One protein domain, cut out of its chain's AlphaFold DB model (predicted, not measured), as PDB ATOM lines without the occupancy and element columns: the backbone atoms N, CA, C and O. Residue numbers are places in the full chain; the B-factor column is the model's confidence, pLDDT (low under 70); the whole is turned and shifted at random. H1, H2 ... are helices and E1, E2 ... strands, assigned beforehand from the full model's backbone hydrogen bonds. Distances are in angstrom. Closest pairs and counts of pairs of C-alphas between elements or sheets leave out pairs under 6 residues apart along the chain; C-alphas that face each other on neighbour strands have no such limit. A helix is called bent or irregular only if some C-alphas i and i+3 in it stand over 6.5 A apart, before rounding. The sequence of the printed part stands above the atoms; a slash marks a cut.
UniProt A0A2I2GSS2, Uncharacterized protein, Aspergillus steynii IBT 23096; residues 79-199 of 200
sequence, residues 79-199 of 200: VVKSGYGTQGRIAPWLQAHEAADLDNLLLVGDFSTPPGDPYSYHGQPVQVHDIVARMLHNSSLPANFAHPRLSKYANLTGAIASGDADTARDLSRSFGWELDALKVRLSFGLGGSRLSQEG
ATOM      1  N   VAL A  79       1.966 -14.901   0.425       89.44
ATOM      2  CA  VAL A  79       2.213 -16.231  -0.146       89.44
ATOM      3  C   VAL A  79       0.962 -16.726  -0.857       89.44
ATOM      4  O   VAL A  79      -0.047 -17.035  -0.219       89.44
ATOM      5  N   VAL A  80       1.041 -16.867  -2.177       90.69
ATOM      6  CA  VAL A  80      -0.053 -17.379  -3.006       90.69
ATOM      7  C   VAL A  80       0.208 -18.836  -3.331       90.69
ATOM      8  O   VAL A  80       1.235 -19.193  -3.905       90.69
ATOM      9  N   LYS A  81      -0.750 -19.692  -2.981       91.50
ATOM     10  CA  LYS A  81      -0.692 -21.127  -3.251       91.50
ATOM     11  C   LYS A  81      -1.536 -21.455  -4.468       91.50
ATOM     12  O   LYS A  81      -2.710 -21.099  -4.521       91.50
ATOM     13  N   SER A  82      -0.966 -22.208  -5.398       91.56
ATOM     14  CA  SER A  82      -1.700 -22.798  -6.514       91.56
ATOM     15  C   SER A  82      -1.351 -24.275  -6.659       91.56
ATOM     16  O   SER A  82      -0.304 -24.730  -6.206       91.56
ATOM     17  N   GLY A  83      -2.253 -25.064  -7.231       91.00
ATOM     18  CA  GLY A  83      -1.950 -26.423  -7.695       91.00
ATOM     19  C   GLY A  83      -1.859 -26.474  -9.218       91.00
ATOM     20  O   GLY A  83      -2.396 -25.583  -9.879       91.00
ATOM     21  N   TYR A  84      -1.268 -27.524  -9.785       90.75
ATOM     22  CA  TYR A  84      -1.127 -27.695 -11.238       90.75
ATOM     23  C   TYR A  84      -2.465 -27.561 -11.984       90.75
ATOM     24  O   TYR A  84      -2.583 -26.812 -12.954       90.75
ATOM     25  N   GLY A  85      -3.536 -28.186 -11.482       88.75
ATOM     26  CA  GLY A  85      -4.879 -28.078 -12.063       88.75
ATOM     27  C   GLY A  85      -5.517 -26.684 -11.961       88.75
ATOM     28  O   GLY A  85      -6.517 -26.416 -12.623       88.75
ATOM     29  N   THR A  86      -4.947 -25.783 -11.155       89.44
ATOM     30  CA  THR A  86      -5.432 -24.407 -10.941       89.44
ATOM     31  C   THR A  86      -4.431 -23.335 -11.366       89.44
ATOM     32  O   THR A  86      -4.723 -22.155 -11.204       89.44
ATOM     33  N   GLN A  87      -3.311 -23.711 -11.998       90.12
ATOM     34  CA  GLN A  87      -2.265 -22.787 -12.456       90.12
ATOM     35  C   GLN A  87      -2.790 -21.658 -13.360       90.12
ATOM     36  O   GLN A  87      -2.313 -20.529 -13.296       90.12
ATOM     37  N   GLY A  88      -3.851 -21.922 -14.135       90.06
ATOM     38  CA  GLY A  88      -4.513 -20.913 -14.972       90.06
ATOM     39  C   GLY A  88      -5.203 -19.786 -14.192       90.06
ATOM     40  O   GLY A  88      -5.622 -18.805 -14.794       90.06
ATOM     41  N   ARG A  89      -5.330 -19.900 -12.863       92.12
ATOM     42  CA  ARG A  89      -5.894 -18.858 -11.989       92.12
ATOM     43  C   ARG A  89      -4.847 -17.861 -11.494       92.12
ATOM     44  O   ARG A  89      -5.234 -16.815 -10.990       92.12
ATOM     45  N   ILE A  90      -3.555 -18.163 -11.648       93.06
ATOM     46  CA  ILE A  90      -2.461 -17.315 -11.158       93.06
ATOM     47  C   ILE A  90      -2.451 -15.973 -11.892       93.06
ATOM     48  O   ILE A  90      -2.538 -14.940 -11.243       93.06
ATOM     49  N   ALA A  91      -2.421 -15.977 -13.228       92.38
ATOM     50  CA  ALA A  91      -2.381 -14.737 -14.004       92.38
ATOM     51  C   ALA A  91      -3.599 -13.818 -13.745       92.38
ATOM     52  O   ALA A  91      -3.384 -12.649 -13.429       92.38
ATOM     53  N   PRO A  92      -4.858 -14.312 -13.756       93.25
ATOM     54  CA  PRO A  92      -6.008 -13.495 -13.365       93.25
ATOM     55  C   PRO A  92      -5.925 -12.959 -11.931       93.25
ATOM     56  O   PRO A  92      -6.358 -11.839 -11.668       93.25
ATOM     57  N   TRP A  93      -5.381 -13.743 -10.995       93.81
ATOM     58  CA  TRP A  93      -5.209 -13.299  -9.614       93.81
ATOM     59  C   TRP A  93      -4.178 -12.170  -9.512       93.81
ATOM     60  O   TRP A  93      -4.461 -11.171  -8.856       93.81
ATOM     61  N   LEU A  94      -3.032 -12.295 -10.194       92.69
ATOM     62  CA  LEU A  94      -1.995 -11.258 -10.248       92.69
ATOM     63  C   LEU A  94      -2.552  -9.961 -10.835       92.69
ATOM     64  O   LEU A  94      -2.419  -8.909 -10.218       92.69
ATOM     65  N   GLN A  95      -3.256 -10.061 -11.965       91.19
ATOM     66  CA  GLN A  95      -3.888  -8.920 -12.625       91.19
ATOM     67  C   GLN A  95      -4.889  -8.206 -11.704       91.19
ATOM     68  O   GLN A  95      -4.913  -6.981 -11.629       91.19
ATOM     69  N   ALA A  96      -5.703  -8.962 -10.961       90.50
ATOM     70  CA  ALA A  96      -6.669  -8.391 -10.025       90.50
ATOM     71  C   ALA A  96      -6.017  -7.659  -8.836       90.50
ATOM     72  O   ALA A  96      -6.679  -6.842  -8.197       90.50
ATOM     73  N   HIS A  97      -4.744  -7.940  -8.540       90.00
ATOM     74  CA  HIS A  97      -4.005  -7.372  -7.410       90.00
ATOM     75  C   HIS A  97      -2.869  -6.433  -7.840       90.00
ATOM     76  O   HIS A  97      -2.036  -6.078  -7.008       90.00
ATOM     77  N   GLU A  98      -2.817  -5.983  -9.098       86.00
ATOM     78  CA  GLU A  98      -1.831  -4.974  -9.518       86.00
ATOM     79  C   GLU A  98      -1.981  -3.680  -8.705       86.00
ATOM     80  O   GLU A  98      -1.004  -3.155  -8.187       86.00
ATOM     81  N   ALA A  99      -3.209  -3.218  -8.460       84.19
ATOM     82  CA  ALA A  99      -3.449  -1.999  -7.679       84.19
ATOM     83  C   ALA A  99      -3.056  -2.101  -6.189       84.19
ATOM     84  O   ALA A  99      -3.043  -1.083  -5.501       84.19
ATOM     85  N   ALA A 100      -2.779  -3.307  -5.678       81.00
ATOM     86  CA  ALA A 100      -2.438  -3.534  -4.273       81.00
ATOM     87  C   ALA A 100      -0.944  -3.332  -3.953       81.00
ATOM     88  O   ALA A 100      -0.605  -3.342  -2.775       81.00
ATOM     89  N   ASP A 101      -0.089  -3.152  -4.970       81.62
ATOM     90  CA  ASP A 101       1.346  -2.833  -4.825       81.62
ATOM     91  C   ASP A 101       2.092  -3.765  -3.840       81.62
ATOM     92  O   ASP A 101       2.677  -3.336  -2.847       81.62
ATOM     93  N   LEU A 102       1.992  -5.082  -4.073       83.88
ATOM     94  CA  LEU A 102       2.556  -6.111  -3.193       83.88
ATOM     95  C   LEU A 102       4.019  -6.418  -3.561       83.88
ATOM     96  O   LEU A 102       4.269  -7.287  -4.395       83.88
ATOM     97  N   ASP A 103       4.988  -5.771  -2.911       82.25
ATOM     98  CA  ASP A 103       6.416  -5.993  -3.212       82.25
ATOM     99  C   ASP A 103       6.912  -7.383  -2.746       82.25
ATOM    100  O   ASP A 103       7.736  -8.024  -3.405       82.25
ATOM    101  N   ASN A 104       6.338  -7.930  -1.668       84.19
ATOM    102  CA  ASN A 104       6.771  -9.192  -1.058       84.19
ATOM    103  C   ASN A 104       5.906 -10.400  -1.459       84.19
ATOM    104  O   ASN A 104       5.345 -11.107  -0.616       84.19
ATOM    105  N   LEU A 105       5.794 -10.663  -2.764       88.50
ATOM    106  CA  LEU A 105       4.996 -11.767  -3.303       88.50
ATOM    107  C   LEU A 105       5.805 -13.071  -3.464       88.50
ATOM    108  O   LEU A 105       6.894 -13.103  -4.039       88.50
ATOM    109  N   LEU A 106       5.244 -14.192  -3.005       89.62
ATOM    110  CA  LEU A 106       5.789 -15.534  -3.213       89.62
ATOM    111  C   LEU A 106       4.715 -16.468  -3.781       89.62
ATOM    112  O   LEU A 106       3.769 -16.840  -3.086       89.62
ATOM    113  N   LEU A 107       4.890 -16.897  -5.033       92.06
ATOM    114  CA  LEU A 107       4.044 -17.917  -5.649       92.06
ATOM    115  C   LEU A 107       4.602 -19.311  -5.347       92.06
ATOM    116  O   LEU A 107       5.761 -19.613  -5.639       92.06
ATOM    117  N   VAL A 108       3.770 -20.186  -4.790       91.56
ATOM    118  CA  VAL A 108       4.145 -21.569  -4.471       91.56
ATOM    119  C   VAL A 108       3.136 -22.563  -5.023       91.56
ATOM    120  O   VAL A 108       1.927 -22.313  -5.046       91.56
ATOM    121  N   GLY A 109       3.626 -23.732  -5.422       91.38
ATOM    122  CA  GLY A 109       2.779 -24.804  -5.917       91.38
ATOM    123  C   GLY A 109       3.356 -26.198  -5.738       91.38
ATOM    124  O   GLY A 109       4.332 -26.400  -5.022       91.38
ATOM    125  N   ASP A 110       2.682 -27.157  -6.364       89.81
ATOM    126  CA  ASP A 110       3.120 -28.546  -6.582       89.81
ATOM    127  C   ASP A 110       3.703 -28.737  -7.999       89.81
ATOM    128  O   ASP A 110       3.779 -29.850  -8.508       89.81
ATOM    129  N   PHE A 111       4.062 -27.623  -8.641       90.44
ATOM    130  CA  PHE A 111       4.709 -27.527  -9.940       90.44
ATOM    131  C   PHE A 111       5.610 -26.288  -9.942       90.44
ATOM    132  O   PHE A 111       5.455 -25.401  -9.098       90.44
ATOM    133  N   SER A 112       6.532 -26.223 -10.899       89.81
ATOM    134  CA  SER A 112       7.350 -25.034 -11.143       89.81
ATOM    135  C   SER A 112       6.994 -24.410 -12.483       89.81
ATOM    136  O   SER A 112       6.606 -25.116 -13.416       89.81
ATOM    137  N   THR A 113       7.136 -23.091 -12.586       86.81
ATOM    138  CA  THR A 113       7.012 -22.411 -13.877       86.81
ATOM    139  C   THR A 113       8.128 -22.877 -14.822       86.81
ATOM    140  O   THR A 113       9.284 -22.938 -14.389       86.81
ATOM    141  N   PRO A 114       7.829 -23.217 -16.092       78.88
ATOM    142  CA  PRO A 114       8.861 -23.565 -17.062       78.88
ATOM    143  C   PRO A 114       9.888 -22.433 -17.238       78.88
ATOM    144  O   PRO A 114       9.516 -21.255 -17.205       78.88
ATOM    145  N   PRO A 115      11.176 -22.752 -17.465       74.75
ATOM    146  CA  PRO A 115      12.180 -21.741 -17.770       74.75
ATOM    147  C   PRO A 115      11.779 -20.932 -19.010       74.75
ATOM    148  O   PRO A 115      11.519 -21.506 -20.065       74.75
ATOM    149  N   GLY A 116      11.754 -19.603 -18.888       75.25
ATOM    150  CA  GLY A 116      11.472 -18.692 -20.004       75.25
ATOM    151  C   GLY A 116      10.010 -18.266 -20.172       75.25
ATOM    152  O   GLY A 116       9.761 -17.395 -20.998       75.25
ATOM    153  N   ASP A 117       9.079 -18.794 -19.370       83.62
ATOM    154  CA  ASP A 117       7.669 -18.365 -19.368       83.62
ATOM    155  C   ASP A 117       7.182 -17.950 -17.960       83.62
ATOM    156  O   ASP A 117       6.248 -18.545 -17.416       83.62
ATOM    157  N   PRO A 118       7.860 -16.993 -17.285       87.44
ATOM    158  CA  PRO A 118       7.450 -16.527 -15.966       87.44
ATOM    159  C   PRO A 118       6.119 -15.770 -16.028       87.44
ATOM    160  O   PRO A 118       5.795 -15.116 -17.018       87.44
ATOM    161  N   TYR A 119       5.380 -15.773 -14.918       90.19
ATOM    162  CA  TYR A 119       4.264 -14.845 -14.763       90.19
ATOM    163  C   TYR A 119       4.797 -13.411 -14.675       90.19
ATOM    164  O   TYR A 119       5.922 -13.194 -14.233       90.19
ATOM    165  N   SER A 120       3.993 -12.426 -15.066       89.00
ATOM    166  CA  SER A 120       4.337 -11.010 -14.926       89.00
ATOM    167  C   SER A 120       3.490 -10.375 -13.829       89.00
ATOM    168  O   SER A 120       2.277 -10.591 -13.783       89.00
ATOM    169  N   TYR A 121       4.127  -9.607 -12.950       89.00
ATOM    170  CA  TYR A 121       3.474  -8.758 -11.957       89.00
ATOM    171  C   TYR A 121       4.248  -7.442 -11.888       89.00
ATOM    172  O   TYR A 121       5.459  -7.464 -11.678       89.00
ATOM    173  N   HIS A 122       3.595  -6.304 -12.154       86.69
ATOM    174  CA  HIS A 122       4.263  -4.992 -12.268       86.69
ATOM    175  C   HIS A 122       5.444  -4.962 -13.253       86.69
ATOM    176  O   HIS A 122       6.447  -4.281 -13.050       86.69
ATOM    177  N   GLY A 123       5.357  -5.752 -14.327       83.12
ATOM    178  CA  GLY A 123       6.435  -5.892 -15.310       83.12
ATOM    179  C   GLY A 123       7.651  -6.686 -14.816       83.12
ATOM    180  O   GLY A 123       8.606  -6.846 -15.575       83.12
ATOM    181  N   GLN A 124       7.622  -7.203 -13.585       86.94
ATOM    182  CA  GLN A 124       8.651  -8.081 -13.039       86.94
ATOM    183  C   GLN A 124       8.272  -9.557 -13.233       86.94
ATOM    184  O   GLN A 124       7.105  -9.927 -13.059       86.94
ATOM    185  N   PRO A 125       9.241 -10.424 -13.574       89.50
ATOM    186  CA  PRO A 125       8.998 -11.852 -13.698       89.50
ATOM    187  C   PRO A 125       8.817 -12.496 -12.317       89.50
ATOM    188  O   PRO A 125       9.702 -12.437 -11.464       89.50
ATOM    189  N   VAL A 126       7.697 -13.185 -12.119       90.12
ATOM    190  CA  VAL A 126       7.377 -13.950 -10.911       90.12
ATOM    191  C   VAL A 126       7.255 -15.428 -11.265       90.12
ATOM    192  O   VAL A 126       6.531 -15.822 -12.181       90.12
ATOM    193  N   GLN A 127       7.973 -16.270 -10.528       92.25
ATOM    194  CA  GLN A 127       8.004 -17.713 -10.756       92.25
ATOM    195  C   GLN A 127       7.233 -18.448  -9.668       92.25
ATOM    196  O   GLN A 127       7.282 -18.084  -8.493       92.25
ATOM    197  N   VAL A 128       6.539 -19.514 -10.060       92.38
ATOM    198  CA  VAL A 128       5.955 -20.464  -9.116       92.38
ATOM    199  C   VAL A 128       7.050 -21.417  -8.676       92.38
ATOM    200  O   VAL A 128       7.673 -22.081  -9.505       92.38
ATOM    201  N   HIS A 129       7.267 -21.500  -7.369       90.25
ATOM    202  CA  HIS A 129       8.206 -22.448  -6.789       90.25
ATOM    203  C   HIS A 129       7.490 -23.726  -6.357       90.25
ATOM    204  O   HIS A 129       6.553 -23.676  -5.551       90.25
ATOM    205  N   ASP A 130       7.979 -24.877  -6.822       90.81
ATOM    206  CA  ASP A 130       7.556 -26.166  -6.279       90.81
ATOM    207  C   ASP A 130       8.113 -26.343  -4.862       90.81
ATOM    208  O   ASP A 130       9.295 -26.624  -4.632       90.81
ATOM    209  N   ILE A 131       7.234 -26.144  -3.886       85.75
ATOM    210  CA  ILE A 131       7.611 -26.175  -2.479       85.75
ATOM    211  C   ILE A 131       7.869 -27.598  -1.981       85.75
ATOM    212  O   ILE A 131       8.657 -27.797  -1.056       85.75
ATOM    213  N   VAL A 132       7.229 -28.591  -2.601       83.81
ATOM    214  CA  VAL A 132       7.389 -29.996  -2.231       83.81
ATOM    215  C   VAL A 132       8.742 -30.490  -2.736       83.81
ATOM    216  O   VAL A 132       9.506 -31.045  -1.943       83.81
ATOM    217  N   ALA A 133       9.098 -30.184  -3.991       86.31
ATOM    218  CA  ALA A 133      10.432 -30.443  -4.538       86.31
ATOM    219  C   ALA A 133      11.525 -29.801  -3.678       86.31
ATOM    220  O   ALA A 133      12.486 -30.464  -3.279       86.31
ATOM    221  N   ARG A 134      11.365 -28.513  -3.344       82.62
ATOM    222  CA  ARG A 134      12.366 -27.759  -2.578       82.62
ATOM    223  C   ARG A 134      12.617 -28.362  -1.196       82.62
ATOM    224  O   ARG A 134      13.755 -28.379  -0.738       82.62
ATOM    225  N   MET A 135      11.585 -28.879  -0.534       77.44
ATOM    226  CA  MET A 135      11.734 -29.484   0.793       77.44
ATOM    227  C   MET A 135      12.275 -30.910   0.764       77.44
ATOM    228  O   MET A 135      13.019 -31.280   1.675       77.44
ATOM    229  N   LEU A 136      11.957 -31.679  -0.280       78.94
ATOM    230  CA  LEU A 136      12.609 -32.964  -0.538       78.94
ATOM    231  C   LEU A 136      14.112 -32.771  -0.775       78.94
ATOM    232  O   LEU A 136      14.919 -33.510  -0.222       78.94
ATOM    233  N   HIS A 137      14.488 -31.736  -1.531       78.81
ATOM    234  CA  HIS A 137      15.887 -31.412  -1.804       78.81
ATOM    235  C   HIS A 137      16.632 -30.890  -0.562       78.81
ATOM    236  O   HIS A 137      17.765 -31.281  -0.294       78.81
ATOM    237  N   ASN A 138      15.991 -30.046   0.250       72.38
ATOM    238  CA  ASN A 138      16.628 -29.400   1.403       72.38
ATOM    239  C   ASN A 138      16.670 -30.266   2.675       72.38
ATOM    240  O   ASN A 138      16.883 -29.735   3.764       72.38
ATOM    241  N   SER A 139      16.455 -31.585   2.573       62.59
ATOM    242  CA  SER A 139      16.490 -32.522   3.714       62.59
ATOM    243  C   SER A 139      15.541 -32.153   4.865       62.59
ATOM    244  O   SER A 139      15.710 -32.601   5.996       62.59
ATOM    245  N   SER A 140      14.530 -31.317   4.602       65.56
ATOM    246  CA  SER A 140      13.570 -30.870   5.622       65.56
ATOM    247  C   SER A 140      12.549 -31.959   5.968       65.56
ATOM    248  O   SER A 140      11.757 -31.809   6.897       65.56
ATOM    249  N   LEU A 141      12.564 -33.054   5.207       65.88
ATOM    250  CA  LEU A 141      11.838 -34.285   5.471       65.88
ATOM    251  C   LEU A 141      12.855 -35.389   5.812       65.88
ATOM    252  O   LEU A 141      13.902 -35.457   5.165       65.88
ATOM    253  N   PRO A 142      12.575 -36.261   6.798       65.31
ATOM    254  CA  PRO A 142      13.438 -37.400   7.107       65.31
ATOM    255  C   PRO A 142      13.719 -38.240   5.854       65.31
ATOM    256  O   PRO A 142      12.803 -38.490   5.074       65.31
ATOM    257  N   ALA A 143      14.948 -38.742   5.691       59.00
ATOM    258  CA  ALA A 143      15.368 -39.511   4.507       59.00
ATOM    259  C   ALA A 143      14.480 -40.740   4.199       59.00
ATOM    260  O   ALA A 143      14.379 -41.162   3.052       59.00
ATOM    261  N   ASN A 144      13.783 -41.268   5.214       61.69
ATOM    262  CA  ASN A 144      12.883 -42.421   5.113       61.69
ATOM    263  C   ASN A 144      11.399 -42.031   5.214       61.69
ATOM    264  O   ASN A 144      10.564 -42.859   5.583       61.69
ATOM    265  N   PHE A 145      11.050 -40.766   4.966       65.62
ATOM    266  CA  PHE A 145       9.673 -40.293   5.057       65.62
ATOM    267  C   PHE A 145       8.849 -40.827   3.876       65.62
ATOM    268  O   PHE A 145       8.640 -40.162   2.867       65.62
ATOM    269  N   ALA A 146       8.382 -42.067   4.007       69.44
ATOM    270  CA  ALA A 146       7.436 -42.681   3.093       69.44
ATOM    271  C   ALA A 146       6.019 -42.281   3.511       69.44
ATOM    272  O   ALA A 146       5.505 -42.719   4.540       69.44
ATOM    273  N   HIS A 147       5.376 -41.431   2.713       81.25
ATOM    274  CA  HIS A 147       3.994 -41.023   2.942       81.25
ATOM    275  C   HIS A 147       3.193 -41.154   1.640       81.25
ATOM    276  O   HIS A 147       3.688 -40.717   0.599       81.25
ATOM    277  N   PRO A 148       1.941 -41.660   1.657       84.81
ATOM    278  CA  PRO A 148       1.139 -41.841   0.440       84.81
ATOM    279  C   PRO A 148       1.017 -40.575  -0.425       84.81
ATOM    280  O   PRO A 148       0.974 -40.644  -1.650       84.81
ATOM    281  N   ARG A 149       1.010 -39.395   0.210       84.88
ATOM    282  CA  ARG A 149       0.973 -38.098  -0.492       84.88
ATOM    283  C   ARG A 149       2.247 -37.787  -1.283       84.88
ATOM    284  O   ARG A 149       2.150 -37.109  -2.297       84.88
ATOM    285  N   LEU A 150       3.410 -38.290  -0.863       85.06
ATOM    286  CA  LEU A 150       4.651 -38.128  -1.624       85.06
ATOM    287  C   LEU A 150       4.670 -39.013  -2.866       85.06
ATOM    288  O   LEU A 150       5.100 -38.555  -3.916       85.06
ATOM    289  N   SER A 151       4.131 -40.232  -2.788       87.19
ATOM    290  CA  SER A 151       3.960 -41.082  -3.972       87.19
ATOM    291  C   SER A 151       3.004 -40.444  -4.985       87.19
ATOM    292  O   SER A 151       3.293 -40.412  -6.176       87.19
ATOM    293  N   LYS A 152       1.895 -39.857  -4.513       90.25
ATOM    294  CA  LYS A 152       0.965 -39.087  -5.358       90.25
ATOM    295  C   LYS A 152       1.645 -37.883  -6.021       90.25
ATOM    296  O   LYS A 152       1.470 -37.667  -7.216       90.25
ATOM    297  N   TYR A 153       2.452 -37.139  -5.264       90.44
ATOM    298  CA  TYR A 153       3.255 -36.034  -5.789       90.44
ATOM    299  C   TYR A 153       4.283 -36.498  -6.835       90.44
ATOM    300  O   TYR A 153       4.390 -35.881  -7.892       90.44
ATOM    301  N   ALA A 154       4.992 -37.603  -6.589       88.69
ATOM    302  CA  ALA A 154       5.957 -38.161  -7.535       88.69
ATOM    303  C   ALA A 154       5.287 -38.563  -8.858       88.69
ATOM    304  O   ALA A 154       5.806 -38.243  -9.924       88.69
ATOM    305  N   ASN A 155       4.100 -39.177  -8.800       91.50
ATOM    306  CA  ASN A 155       3.322 -39.518  -9.994       91.50
ATOM    307  C   ASN A 155       2.893 -38.268 -10.775       91.50
ATOM    308  O   ASN A 155       3.023 -38.237 -11.997       91.50
ATOM    309  N   LEU A 156       2.409 -37.230 -10.081       91.69
ATOM    310  CA  LEU A 156       2.043 -35.957 -10.708       91.69
ATOM    311  C   LEU A 156       3.257 -35.301 -11.379       91.69
ATOM    312  O   LEU A 156       3.182 -34.914 -12.539       91.69
ATOM    313  N   THR A 157       4.380 -35.223 -10.668       91.75
ATOM    314  CA  THR A 157       5.620 -34.626 -11.181       91.75
ATOM    315  C   THR A 157       6.155 -35.411 -12.375       91.75
ATOM    316  O   THR A 157       6.598 -34.809 -13.347       91.75
ATOM    317  N   GLY A 158       6.053 -36.744 -12.344       90.69
ATOM    318  CA  GLY A 158       6.394 -37.609 -13.471       90.69
ATOM    319  C   GLY A 158       5.553 -37.312 -14.715       90.69
ATOM    320  O   GLY A 158       6.119 -37.144 -15.789       90.69
ATOM    321  N   ALA A 159       4.231 -37.168 -14.561       91.62
ATOM    322  CA  ALA A 159       3.331 -36.811 -15.662       91.62
ATOM    323  C   ALA A 159       3.608 -35.402 -16.224       91.62
ATOM    324  O   ALA A 159       3.591 -35.195 -17.436       91.62
ATOM    325  N   ILE A 160       3.918 -34.434 -15.352       90.88
ATOM    326  CA  ILE A 160       4.327 -33.083 -15.769       90.88
ATOM    327  C   ILE A 160       5.646 -33.145 -16.553       90.88
ATOM    328  O   ILE A 160       5.751 -32.552 -17.623       90.88
ATOM    329  N   ALA A 161       6.640 -33.881 -16.047       89.44
ATOM    330  CA  ALA A 161       7.955 -34.009 -16.669       89.44
ATOM    331  C   ALA A 161       7.909 -34.740 -18.022       89.44
ATOM    332  O   ALA A 161       8.694 -34.423 -18.911       89.44
ATOM    333  N   SER A 162       6.978 -35.682 -18.202       91.62
ATOM    334  CA  SER A 162       6.755 -36.362 -19.483       91.62
ATOM    335  C   SER A 162       5.931 -35.543 -20.482       91.62
ATOM    336  O   SER A 162       5.689 -36.017 -21.589       91.62
ATOM    337  N   GLY A 163       5.475 -34.340 -20.111       88.69
ATOM    338  CA  GLY A 163       4.620 -33.500 -20.954       88.69
ATOM    339  C   GLY A 163       3.190 -34.024 -21.116       88.69
ATOM    340  O   GLY A 163       2.452 -33.525 -21.965       88.69
ATOM    341  N   ASP A 164       2.777 -35.005 -20.309       92.75
ATOM    342  CA  ASP A 164       1.430 -35.576 -20.350       92.75
ATOM    343  C   ASP A 164       0.472 -34.705 -19.524       92.75
ATOM    344  O   ASP A 164       0.152 -34.973 -18.360       92.75
ATOM    345  N   ALA A 165       0.062 -33.593 -20.135       88.69
ATOM    346  CA  ALA A 165      -0.769 -32.579 -19.496       88.69
ATOM    347  C   ALA A 165      -2.159 -33.103 -19.098       88.69
ATOM    348  O   ALA A 165      -2.736 -32.598 -18.128       88.69
ATOM    349  N   ASP A 166      -2.690 -34.097 -19.814       91.31
ATOM    350  CA  ASP A 166      -3.999 -34.691 -19.536       91.31
ATOM    351  C   ASP A 166      -3.928 -35.575 -18.292       91.31
ATOM    352  O   ASP A 166      -4.672 -35.344 -17.332       91.31
ATOM    353  N   THR A 167      -2.943 -36.478 -18.230       91.88
ATOM    354  CA  THR A 167      -2.694 -37.288 -17.033       91.88
ATOM    355  C   THR A 167      -2.361 -36.406 -15.833       91.88
ATOM    356  O   THR A 167      -2.905 -36.605 -14.745       91.88
ATOM    357  N   ALA A 168      -1.529 -35.374 -16.003       91.69
ATOM    358  CA  ALA A 168      -1.212 -34.439 -14.925       91.69
ATOM    359  C   ALA A 168      -2.460 -33.682 -14.423       91.69
ATOM    360  O   ALA A 168      -2.633 -33.483 -13.214       91.69
ATOM    361  N   ARG A 169      -3.376 -33.297 -15.323       89.50
ATOM    362  CA  ARG A 169      -4.663 -32.687 -14.952       89.50
ATOM    363  C   ARG A 169      -5.551 -33.649 -14.182       89.50
ATOM    364  O   ARG A 169      -6.131 -33.236 -13.177       89.50
ATOM    365  N   ASP A 170      -5.663 -34.891 -14.627       92.69
ATOM    366  CA  ASP A 170      -6.528 -35.882 -13.990       92.69
ATOM    367  C   ASP A 170      -5.999 -36.288 -12.610       92.69
ATOM    368  O   ASP A 170      -6.751 -36.293 -11.629       92.69
ATOM    369  N   LEU A 171      -4.683 -36.483 -12.486       91.69
ATOM    370  CA  LEU A 171      -4.006 -36.677 -11.204       91.69
ATOM    371  C   LEU A 171      -4.260 -35.488 -10.263       91.69
ATOM    372  O   LEU A 171      -4.716 -35.682  -9.131       91.69
ATOM    373  N   SER A 172      -4.074 -34.252 -10.742       89.19
ATOM    374  CA  SER A 172      -4.325 -33.039  -9.953       89.19
ATOM    375  C   SER A 172      -5.794 -32.898  -9.527       89.19
ATOM    376  O   SER A 172      -6.057 -32.494  -8.395       89.19
ATOM    377  N   ARG A 173      -6.770 -33.284 -10.359       88.88
ATOM    378  CA  ARG A 173      -8.189 -33.313  -9.950       88.88
ATOM    379  C   ARG A 173      -8.460 -34.365  -8.878       88.88
ATOM    380  O   ARG A 173      -9.225 -34.098  -7.956       88.88
ATOM    381  N   SER A 174      -7.845 -35.540  -8.994       91.06
ATOM    382  CA  SER A 174      -8.130 -36.673  -8.108       91.06
ATOM    383  C   SER A 174      -7.632 -36.465  -6.671       91.06
ATOM    384  O   SER A 174      -8.343 -36.794  -5.722       91.06
ATOM    385  N   PHE A 175      -6.442 -35.880  -6.487       89.69
ATOM    386  CA  PHE A 175      -5.821 -35.719  -5.165       89.69
ATOM    387  C   PHE A 175      -5.176 -34.348  -4.920       89.69
ATOM    388  O   PHE A 175      -4.440 -34.183  -3.946       89.69
ATOM    389  N   GLY A 176      -5.447 -33.335  -5.747       83.38
ATOM    390  CA  GLY A 176      -4.857 -31.998  -5.589       83.38
ATOM    391  C   GLY A 176      -5.145 -31.351  -4.230       83.38
ATOM    392  O   GLY A 176      -4.286 -30.666  -3.680       83.38
ATOM    393  N   TRP A 177      -6.304 -31.637  -3.629       84.38
ATOM    394  CA  TRP A 177      -6.644 -31.178  -2.277       84.38
ATOM    395  C   TRP A 177      -5.723 -31.776  -1.194       84.38
ATOM    396  O   TRP A 177      -5.420 -31.121  -0.197       84.38
ATOM    397  N   GLU A 178      -5.223 -33.002  -1.389       86.50
ATOM    398  CA  GLU A 178      -4.289 -33.641  -0.454       86.50
ATOM    399  C   GLU A 178      -2.898 -33.013  -0.527       86.50
ATOM    400  O   GLU A 178      -2.227 -32.870   0.502       86.50
ATOM    401  N   LEU A 179      -2.472 -32.641  -1.740       85.69
ATOM    402  CA  LEU A 179      -1.230 -31.903  -1.958       85.69
ATOM    403  C   LEU A 179      -1.338 -30.478  -1.414       85.69
ATOM    404  O   LEU A 179      -0.370 -29.964  -0.861       85.69
ATOM    405  N   ASP A 180      -2.516 -29.860  -1.470       83.56
ATOM    406  CA  ASP A 180      -2.739 -28.545  -0.866       83.56
ATOM    407  C   ASP A 180      -2.543 -28.544   0.651       83.56
ATOM    408  O   ASP A 180      -1.811 -27.710   1.189       83.56
ATOM    409  N   ALA A 181      -3.056 -29.567   1.335       78.88
ATOM    410  CA  ALA A 181      -2.807 -29.753   2.762       78.88
ATOM    411  C   ALA A 181      -1.310 -29.922   3.089       78.88
ATOM    412  O   ALA A 181      -0.854 -29.481   4.147       78.88
ATOM    413  N   LEU A 182      -0.535 -30.548   2.194       77.88
ATOM    414  CA  LEU A 182       0.918 -30.634   2.335       77.88
ATOM    415  C   LEU A 182       1.544 -29.239   2.181       77.88
ATOM    416  O   LEU A 182       2.224 -28.777   3.094       77.88
ATOM    417  N   LYS A 183       1.226 -28.516   1.101       77.75
ATOM    418  CA  LYS A 183       1.731 -27.158   0.839       77.75
ATOM    419  C   LYS A 183       1.440 -26.179   1.977       77.75
ATOM    420  O   LYS A 183       2.285 -25.330   2.251       77.75
ATOM    421  N   VAL A 184       0.293 -26.274   2.662       70.94
ATOM    422  CA  VAL A 184      -0.064 -25.353   3.759       70.94
ATOM    423  C   VAL A 184       0.958 -25.373   4.889       70.94
ATOM    424  O   VAL A 184       1.457 -24.309   5.259       70.94
ATOM    425  N   ARG A 185       1.301 -26.563   5.391       64.62
ATOM    426  CA  ARG A 185       2.281 -26.722   6.475       64.62
ATOM    427  C   ARG A 185       3.679 -26.279   6.037       64.62
ATOM    428  O   ARG A 185       4.404 -25.681   6.823       64.62
ATOM    429  N   LEU A 186       4.030 -26.541   4.781       66.50
ATOM    430  CA  LEU A 186       5.354 -26.254   4.227       66.50
ATOM    431  C   LEU A 186       5.567 -24.758   3.936       66.50
ATOM    432  O   LEU A 186       6.613 -24.198   4.255       66.50
ATOM    433  N   SER A 187       4.551 -24.079   3.397       62.59
ATOM    434  CA  SER A 187       4.626 -22.650   3.042       62.59
ATOM    435  C   SER A 187       4.824 -21.751   4.253       62.59
ATOM    436  O   SER A 187       5.495 -20.730   4.155       62.59
ATOM    437  N   PHE A 188       4.268 -22.138   5.402       65.00
ATOM    438  CA  PHE A 188       4.414 -21.372   6.635       65.00
ATOM    439  C   PHE A 188       5.869 -21.373   7.142       65.00
ATOM    440  O   PHE A 188       6.366 -20.344   7.587       65.00
ATOM    441  N   GLY A 189       6.584 -22.498   6.998       60.16
ATOM    442  CA  GLY A 189       8.005 -22.592   7.358       60.16
ATOM    443  C   GLY A 189       8.927 -21.777   6.440       60.16
ATOM    444  O   GLY A 189       9.923 -21.214   6.895       60.16
ATOM    445  N   LEU A 190       8.578 -21.666   5.154       61.91
ATOM    446  CA  LEU A 190       9.333 -20.873   4.177       61.91
ATOM    447  C   LEU A 190       9.061 -19.365   4.280       61.91
ATOM    448  O   LEU A 190       9.986 -18.572   4.125       61.91
ATOM    449  N   GLY A 191       7.828 -18.959   4.594       56.94
ATOM    450  CA  GLY A 191       7.506 -17.549   4.844       56.94
ATOM    451  C   GLY A 191       8.279 -16.973   6.035       56.94
ATOM    452  O   GLY A 191       8.849 -15.892   5.933       56.94
ATOM    453  N   GLY A 192       8.387 -17.731   7.133       57.88
ATOM    454  CA  GLY A 192       9.128 -17.293   8.322       57.88
ATOM    455  C   GLY A 192      10.643 -17.173   8.116       57.88
ATOM    456  O   GLY A 192      11.274 -16.296   8.696       57.88
ATOM    457  N   SER A 193      11.238 -18.016   7.265       54.12
ATOM    458  CA  SER A 193      12.682 -17.982   6.993       54.12
ATOM    459  C   SER A 193      13.090 -16.870   6.022       54.12
ATOM    460  O   SER A 193      14.197 -16.354   6.147       54.12
ATOM    461  N   ARG A 194      12.205 -16.452   5.105       50.62
ATOM    462  CA  ARG A 194      12.454 -15.312   4.205       50.62
ATOM    463  C   ARG A 194      12.414 -13.975   4.953       50.62
ATOM    464  O   ARG A 194      13.352 -13.199   4.837       50.62
ATOM    465  N   LEU A 195      11.415 -13.785   5.818       48.62
ATOM    466  CA  LEU A 195      11.303 -12.597   6.677       48.62
ATOM    467  C   LEU A 195      12.482 -12.449   7.655       48.62
ATOM    468  O   LEU A 195      12.874 -11.340   7.997       48.62
ATOM    469  N   SER A 196      13.086 -13.561   8.087       48.53
ATOM    470  CA  SER A 196      14.251 -13.532   8.978       48.53
ATOM    471  C   SER A 196      15.572 -13.202   8.266       48.53
ATOM    472  O   SER A 196      16.545 -12.913   8.957       48.53
ATOM    473  N   GLN A 197      15.639 -13.276   6.930       43.28
ATOM    474  CA  GLN A 197      16.850 -12.943   6.165       43.28
ATOM    475  C   GLN A 197      16.890 -11.489   5.683       43.28
ATOM    476  O   GLN A 197      17.978 -10.988   5.431       43.28
ATOM    477  N   GLU A 198      15.747 -10.807   5.594       42.78
ATOM    478  CA  GLU A 198      15.674  -9.382   5.219       42.78
ATOM    479  C   GLU A 198      15.722  -8.431   6.432       42.78
ATOM    480  O   GLU A 198      15.829  -7.221   6.264       42.78
ATOM    481  N   GLY A 199      15.684  -8.963   7.659       40.50
ATOM    482  CA  GLY A 199      15.736  -8.195   8.909       40.50
ATOM    483  C   GLY A 199      17.126  -8.031   9.538       40.50
ATOM    484  O   GLY A 199      17.190  -7.761  10.738       40.50
TER     485      GLY A 199
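Overview. This is residues 79 to 199 of the 200 residues of an uncharacterized protein of Aspergillus steynii IBT 23096 (UniProt A0A2I2GSS2). A small parallel sheet of three strands, E1, E2 and E5, lies in the middle between H1 over one face and H4b, the long arm of bent helix H4, over the other; a helical hairpin of H3 and H4a stands across the end where the strands finish. Near the start of E5 is a strand hairpin, E3 and E4, with E4 running on into E5, and short H2 follows E5 directly. The printed part has 121 residues with four named helices and five named strands, in the order E1 H1 E2 E3 E4 E5 H2 H3 H4, class mixed. It is compact, with a radius of gyration of the C-alphas of 14.9 A and spans of 41 by 35 by 24 A.

Arrangement. E1, residues 79 to 81, is parallel to E2, residues 105 to 109; N 80 and O 106 are 2.9 A apart, within hydrogen-bond range. With H1, residues 84 to 96, they form a strand-helix-strand unit, two parallel neighbours with a helix between, its crossover right-handed. E5, residues 128 to 130, is parallel to E2 on its other side, N 109 to O 129 being 2.9 A. H1 is on this sheet at a height of 9.6 A, along the strands. H4, residues 165 to 195, was assigned as one helix by its hydrogen bonds but is bent, with C-alphas 174 and 177 8.1 A apart; arms H4a, 165 to 174, and H4b, 177 to 195, are about perpendicular at 85 degrees. H4b is on the opposite face from H1 at a height of 8.3 A, giving three layers, helices on both faces of a sheet. E3, residues 119 to 121, and E4, residues 124 to 126, form an antiparallel hairpin, N 126 to O 119 being 2.8 A. H2, residues 131 to 137, only grazes the three-stranded sheet and touches H4b, closest C-alphas Ile 131 and Lys 183, 6.8 A. H3, residues 148 to 161, touches H4a at a shallow tilt of 20 degrees, opposite ways, closest C-alphas Ala 159 and Ala 168, 5.2 A. Every O i to N i+4 pair is within hydrogen-bond range in H2, H3 and H4a, but 12 of 15 in H4b and 4 of 9 in H1, where 6 of 10 O i to N i+3 pairs are.

Along the chain. E1 begins at C-alpha 79 (2.213, -16.231, -0.146). H1 spans 20.1 A and is irregular, C-alphas 85 and 88 being 7.7 A apart. E2 spans 13.5 A, H3 20.0 A and H4a 14.2 A. H4b spans 27.3 A, has a kink of 30 degrees near residue 186, and ends at C-alpha 195 (11.303, -12.597, 6.677).

Size, cuts and confidence. The C-alphas farthest apart, Ala 99 and Asn 144, are 45.4 A apart. The printed part has no cut and no long link. The model's pLDDT is under 70 in residues 139 to 146 and 185 to 199.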